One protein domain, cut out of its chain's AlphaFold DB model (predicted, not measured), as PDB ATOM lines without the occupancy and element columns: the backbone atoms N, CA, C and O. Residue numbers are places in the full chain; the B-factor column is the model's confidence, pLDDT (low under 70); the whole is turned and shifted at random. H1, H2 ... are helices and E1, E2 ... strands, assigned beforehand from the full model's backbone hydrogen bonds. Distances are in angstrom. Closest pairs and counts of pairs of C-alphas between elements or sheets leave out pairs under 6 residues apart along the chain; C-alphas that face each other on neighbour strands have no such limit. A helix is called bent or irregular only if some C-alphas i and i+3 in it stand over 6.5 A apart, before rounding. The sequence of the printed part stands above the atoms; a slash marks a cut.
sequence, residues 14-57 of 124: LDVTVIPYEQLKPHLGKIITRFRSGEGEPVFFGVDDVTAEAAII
ATOM      1  N   LEU A  14     151.765 210.212 142.483       55.22
ATOM      2  CA  LEU A  14     152.256 210.154 141.123       55.22
ATOM      3  C   LEU A  14     153.181 211.368 140.995       55.22
ATOM      4  O   LEU A  14     152.741 212.493 141.221       55.22
ATOM      5  N   ASP A  15     154.463 211.140 140.714       65.62
ATOM      6  CA  ASP A  15     155.423 212.205 140.404       65.62
ATOM      7  C   ASP A  15     155.061 212.780 139.025       65.62
ATOM      8  O   ASP A  15     155.643 212.444 137.994       65.62
ATOM      9  N   VAL A  16     153.957 213.527 138.985       74.25
ATOM     10  CA  VAL A  16     153.372 214.107 137.780       74.25
ATOM     11  C   VAL A  16     153.436 215.615 137.878       74.25
ATOM     12  O   VAL A  16     153.120 216.216 138.902       74.25
ATOM     13  N   THR A  17     153.840 216.249 136.783       84.81
ATOM     14  CA  THR A  17     153.809 217.707 136.692       84.81
ATOM     15  C   THR A  17     152.358 218.176 136.612       84.81
ATOM     16  O   THR A  17     151.657 217.862 135.648       84.81
ATOM     17  N   VAL A  18     151.924 218.941 137.612       89.38
ATOM     18  CA  VAL A  18     150.596 219.560 137.651       89.38
ATOM     19  C   VAL A  18     150.679 220.966 137.071       89.38
ATOM     20  O   VAL A  18     151.468 221.797 137.515       89.38
ATOM     21  N   ILE A  19     149.868 221.239 136.052       91.19
ATOM     22  CA  ILE A  19     149.793 222.559 135.421       91.19
ATOM     23  C   ILE A  19     148.611 223.335 136.018       91.19
ATOM     24  O   ILE A  19     147.481 222.854 135.928       91.19
ATOM     25  N   PRO A  20     148.798 224.560 136.538       93.44
ATOM     26  CA  PRO A  20     147.675 225.382 136.976       93.44
ATOM     27  C   PRO A  20     146.683 225.658 135.843       93.44
ATOM     28  O   PRO A  20     147.073 226.003 134.721       93.44
ATOM     29  N   TYR A  21     145.387 225.580 136.138       91.69
ATOM     30  CA  TYR A  21     144.307 225.699 135.152       91.69
ATOM     31  C   TYR A  21     144.394 226.969 134.286       91.69
ATOM     32  O   TYR A  21     144.173 226.922 133.073       91.69
ATOM     33  N   GLU A  22     144.771 228.106 134.873       92.44
ATOM     34  CA  GLU A  22     144.923 229.367 134.132       92.44
ATOM     35  C   GLU A  22     146.072 229.329 133.114       92.44
ATOM     36  O   GLU A  22     145.984 229.954 132.055       92.44
ATOM     37  N   GLN A  23     147.116 228.545 133.383       91.88
ATOM     38  CA  GLN A  23     148.234 228.343 132.460       91.88
ATOM     39  C   GLN A  23     147.887 227.326 131.365       91.88
ATOM     40  O   GLN A  23     148.408 227.410 130.257       91.88
ATOM     41  N   LEU A  24     146.964 226.397 131.631       92.25
ATOM     42  CA  LEU A  24     146.551 225.357 130.688       92.25
ATOM     43  C   LEU A  24     145.753 225.902 129.490       92.25
ATOM     44  O   LEU A  24     145.962 225.469 128.353       92.25
ATOM     45  N   LYS A  25     144.843 226.859 129.724       88.56
ATOM     46  CA  LYS A  25     143.919 227.419 128.712       88.56
ATOM     47  C   LYS A  25     144.580 227.791 127.372       88.56
ATOM     48  O   LYS A  25     144.107 227.304 126.341       88.56
ATOM     49  N   PRO A  26     145.658 228.602 127.326       93.69
ATOM     50  CA  PRO A  26     146.292 228.980 126.058       93.69
ATOM     51  C   PRO A  26     146.960 227.804 125.327       93.69
ATOM     52  O   PRO A  26     147.281 227.915 124.141       93.69
ATOM     53  N   HIS A  27     147.182 226.674 126.001       92.50
ATOM     54  CA  HIS A  27     147.890 225.519 125.455       92.50
ATOM     55  C   HIS A  27     146.971 224.394 124.973       92.50
ATOM     56  O   HIS A  27     147.445 223.500 124.271       92.50
ATOM     57  N   LEU A  28     145.661 224.463 125.238       90.56
ATOM     58  CA  LEU A  28     144.716 223.387 124.923       90.56
ATOM     59  C   LEU A  28     144.746 222.962 123.443       90.56
ATOM     60  O   LEU A  28     144.797 221.773 123.135       90.56
ATOM     61  N   GLY A  29     144.802 223.918 122.511       92.62
ATOM     62  CA  GLY A  29     144.889 223.610 121.076       92.62
ATOM     63  C   GLY A  29     146.170 222.857 120.687       92.62
ATOM     64  O   GLY A  29     146.136 221.967 119.833       92.62
ATOM     65  N   LYS A  30     147.296 223.162 121.346       91.38
ATOM     66  CA  LYS A  30     148.571 222.459 121.135       91.38
ATOM     67  C   LYS A  30     148.516 221.045 121.706       91.38
ATOM     68  O   LYS A  30     148.956 220.120 121.033       91.38
ATOM     69  N   ILE A  31     147.927 220.878 122.891       90.94
ATOM     70  CA  ILE A  31     147.730 219.570 123.533       90.94
ATOM     71  C   ILE A  31     146.906 218.655 122.619       90.94
ATOM     72  O   ILE A  31     147.348 217.564 122.275       90.94
ATOM     73  N   ILE A  32     145.768 219.142 122.111       90.19
ATOM     74  CA  ILE A  32     144.920 218.380 121.179       90.19
ATOM     75  C   ILE A  32     145.683 218.008 119.899       90.19
ATOM     76  O   ILE A  32     145.533 216.900 119.385       90.19
ATOM     77  N   THR A  33     146.507 218.917 119.374       91.69
ATOM     78  CA  THR A  33     147.302 218.651 118.164       91.69
ATOM     79  C   THR A  33     148.338 217.550 118.403       91.69
ATOM     80  O   THR A  33     148.457 216.660 117.566       91.69
ATOM     81  N   ARG A  34     149.017 217.555 119.559       90.69
ATOM     82  CA  ARG A  34     149.953 216.488 119.957       90.69
ATOM     83  C   ARG A  34     149.258 215.137 120.126       90.69
ATOM     84  O   ARG A  34     149.763 214.114 119.681       90.69
ATOM     85  N   PHE A  35     148.053 215.126 120.694       91.38
ATOM     86  CA  PHE A  35     147.274 213.891 120.814       91.38
ATOM     87  C   PHE A  35     146.899 213.323 119.444       91.38
ATOM     88  O   PHE A  35     146.981 212.118 119.229       91.38
ATOM     89  N   ARG A  36     146.549 214.186 118.481       86.56
ATOM     90  CA  ARG A  36     146.258 213.763 117.102       86.56
ATOM     91  C   ARG A  36     147.472 213.198 116.370       86.56
ATOM     92  O   ARG A  36     147.285 212.345 115.510       86.56
ATOM     93  N   SER A  37     148.684 213.656 116.683       88.94
ATOM     94  CA  SER A  37     149.915 213.096 116.112       88.94
ATOM     95  C   SER A  37     150.366 211.801 116.794       88.94
ATOM     96  O   SER A  37     151.372 211.233 116.384       88.94
ATOM     97  N   GLY A  38     149.632 211.318 117.804       81.88
ATOM     98  CA  GLY A  38     149.994 210.122 118.567       81.88
ATOM     99  C   GLY A  38     151.077 210.362 119.623       81.88
ATOM    100  O   GLY A  38     151.560 209.407 120.218       81.88
ATOM    101  N   GLU A  39     151.444 211.618 119.883       72.88
ATOM    102  CA  GLU A  39     152.481 212.012 120.848       72.88
ATOM    103  C   GLU A  39     151.843 212.610 122.111       72.88
ATOM    104  O   GLU A  39     152.066 213.776 122.457       72.88
ATOM    105  N   GLY A  40     150.972 211.837 122.761       73.50
ATOM    106  CA  GLY A  40     150.150 212.315 123.867       73.50
ATOM    107  C   GLY A  40     150.444 211.642 125.193       73.50
ATOM    108  O   GLY A  40     149.839 210.624 125.497       73.50
ATOM    109  N   GLU A  41     151.305 212.247 126.007       83.25
ATOM    110  CA  GLU A  41     151.328 211.956 127.443       83.25
ATOM    111  C   GLU A  41     150.141 212.650 128.139       83.25
ATOM    112  O   GLU A  41     149.748 213.748 127.718       83.25
ATOM    113  N   PRO A  42     149.561 212.043 129.193       89.69
ATOM    114  CA  PRO A  42     148.550 212.687 130.022       89.69
ATOM    115  C   PRO A  42     149.018 214.043 130.555       89.69
ATOM    116  O   PRO A  42     150.132 214.174 131.057       89.69
ATOM    117  N   VAL A  43     148.147 215.048 130.482       91.69
ATOM    118  CA  VAL A  43     148.407 216.371 131.063       91.69
ATOM    119  C   VAL A  43     147.565 216.532 132.318       91.69
ATOM    120  O   VAL A  43     146.343 216.618 132.217       91.69
ATOM    121  N   PHE A  44     148.211 216.598 133.479       92.38
ATOM    122  CA  PHE A  44     147.557 216.796 134.771       92.38
ATOM    123  C   PHE A  44     147.443 218.285 135.101       92.38
ATOM    124  O   PHE A  44     148.356 219.066 134.823       92.38
ATOM    125  N   PHE A  45     146.312 218.694 135.670       93.19
ATOM    126  CA  PHE A  45     146.048 220.084 136.016       93.19
ATOM    127  C   PHE A  45     145.177 220.224 137.266       93.19
ATOM    128  O   PHE A  45     144.411 219.323 137.612       93.19
ATOM    129  N   GLY A  46     145.298 221.374 137.925       90.81
ATOM    130  CA  GLY A  46     144.564 221.727 139.140       90.81
ATOM    131  C   GLY A  46     144.401 223.237 139.283       90.81
ATOM    132  O   GLY A  46     144.810 224.002 138.402       90.81
ATOM    133  N   VAL A  47     143.772 223.685 140.374       89.38
ATOM    134  CA  VAL A  47     143.720 225.120 140.701       89.38
ATOM    135  C   VAL A  47     145.124 225.656 141.006       89.38
ATOM    136  O   VAL A  47     145.448 226.779 140.613       89.38
ATOM    137  N   ASP A  48     145.961 224.837 141.643       88.25
ATOM    138  CA  ASP A  48     147.373 225.095 141.926       88.25
ATOM    139  C   ASP A  48     148.312 224.157 141.132       88.25
ATOM    140  O   ASP A  48     147.881 223.410 140.252       88.25
ATOM    141  N   ASP A  49     149.619 224.278 141.371       84.44
ATOM    142  CA  ASP A  49     150.691 223.475 140.766       84.44
ATOM    143  C   ASP A  49     151.111 222.275 141.632       84.44
ATOM    144  O   ASP A  49     152.104 221.613 141.331       84.44
ATOM    145  N   VAL A  50     150.365 221.983 142.701       84.44
ATOM    146  CA  VAL A  50     150.694 220.930 143.669       84.44
ATOM    147  C   VAL A  50     149.731 219.755 143.543       84.44
ATOM    148  O   VAL A  50     150.156 218.602 143.518       84.44
ATOM    149  N   THR A  51     148.432 220.032 143.450       85.88
ATOM    150  CA  THR A  51     147.381 219.016 143.513       85.88
ATOM    151  C   THR A  51     146.811 218.746 142.128       85.88
ATOM    152  O   THR A  51     146.158 219.596 141.524       85.88
ATOM    153  N   ALA A  52     147.013 217.529 141.620       88.38
ATOM    154  CA  ALA A  52     146.352 217.083 140.399       88.38
ATOM    155  C   ALA A  52     144.857 216.849 140.673       88.38
ATOM    156  O   ALA A  52     144.487 215.879 141.330       88.38
ATOM    157  N   GLU A  53     143.993 217.716 140.150       89.56
ATOM    158  CA  GLU A  53     142.535 217.578 140.284       89.56
ATOM    159  C   GLU A  53     141.906 216.892 139.066       89.56
ATOM    160  O   GLU A  53     140.878 216.222 139.174       89.56
ATOM    161  N   ALA A  54     142.512 217.060 137.889       90.94
ATOM    162  CA  ALA A  54     142.022 216.515 136.633       90.94
ATOM    163  C   ALA A  54     143.165 216.219 135.652       90.94
ATOM    164  O   ALA A  54     144.288 216.703 135.798       90.94
ATOM    165  N   ALA A  55     142.866 215.429 134.620       92.81
ATOM    166  CA  ALA A  55     143.799 215.118 133.546       92.81
ATOM    167  C   ALA A  55     143.135 215.242 132.170       92.81
ATOM    168  O   ALA A  55     141.959 214.919 131.999       92.81
ATOM    169  N   ILE A  56     143.903 215.684 131.174       92.69
ATOM    170  CA  ILE A  56     143.539 215.594 129.759       92.69
ATOM    171  C   ILE A  56     144.334 214.444 129.150       92.69
ATOM    172  O   ILE A  56     145.564 214.452 129.178       92.69
ATOM    173  N   ILE A  57     143.628 213.477 128.570       92.88
ATOM    174  CA  ILE A  57     144.208 212.311 127.898       92.88
ATOM    175  C   ILE A  57     143.615 212.141 126.496       92.88
ATOM    176  O   ILE A  57     142.508 212.633 126.235       92.88
TER     177      ILE A  57
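AT A GLANCE: This is residues 14 to 57 of the 124 residues of an uncharacterized protein of Arthrobacter sp. Hiyo8 (UniProt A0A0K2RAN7). A small, flat domain: a short, three-stranded sheet with one kinked helix, H1, over one face, and H1 bows from the end of E1 round to the link that leads back into E2. E3 then folds back beside E2 as a hairpin. The printed part has 44 residues, with E1, H1, E2 and E3 in that order along it; the mixed sheet has the order E1, E2, E3, and the class is mixed, helices and strands. The whole is compact, with a radius of gyration of the C-alphas of 10.3 A and spans of 29 by 23 by 12 A.

IN THESE COORDINATES: Find C-alpha 18 at (150.596, 219.560, 137.651), where E1, residues 18 to 20, begins. H1, residues 21 to 36, follows by a tight link and runs 21.7 A to C-alpha 36 at (146.258, 213.763, 117.102). It is irregular, with C-alphas 26 and 29 7.5 A apart, and has a kink of 59 degrees near residue 28. E2, residues 43 to 46, is 10.4 A long; E3, residues 54 to 56, ends at C-alpha 56 at (143.539, 215.594, 129.759).

HOW THE PARTS SIT: Look first at E2, the inner strand. E1 is its parallel neighbour, with N 19 and O 44 2.9 A apart, within hydrogen-bond range. E3 is its antiparallel neighbour, with N 45 and O 54 at 2.8 A. E1, H1 and E2 form a strand-helix-strand unit, two parallel neighbour strands with a helix between, and its crossover is right-handed. H1 is on the sheet in two layers, helix on one face, at a height over the sheet of 8.9 A; it lies over E2 and along the strands, at 17 degrees to E2 on the local plane. The closest C-alphas of H1 and E2 are those of Tyr 21 and Gly 46, 5.6 A apart. In H1, 8 of 12 O i to N i+4 pairs are within range. E1 and E3 are apart.

THE WHOLE: The C-alphas farthest apart, those of Ser 37 and Val 50, are 28.7 A from each other. The printed part has no cut and no long link. Its mean pLDDT is 87.5, and residues 14 to 15 are under 70.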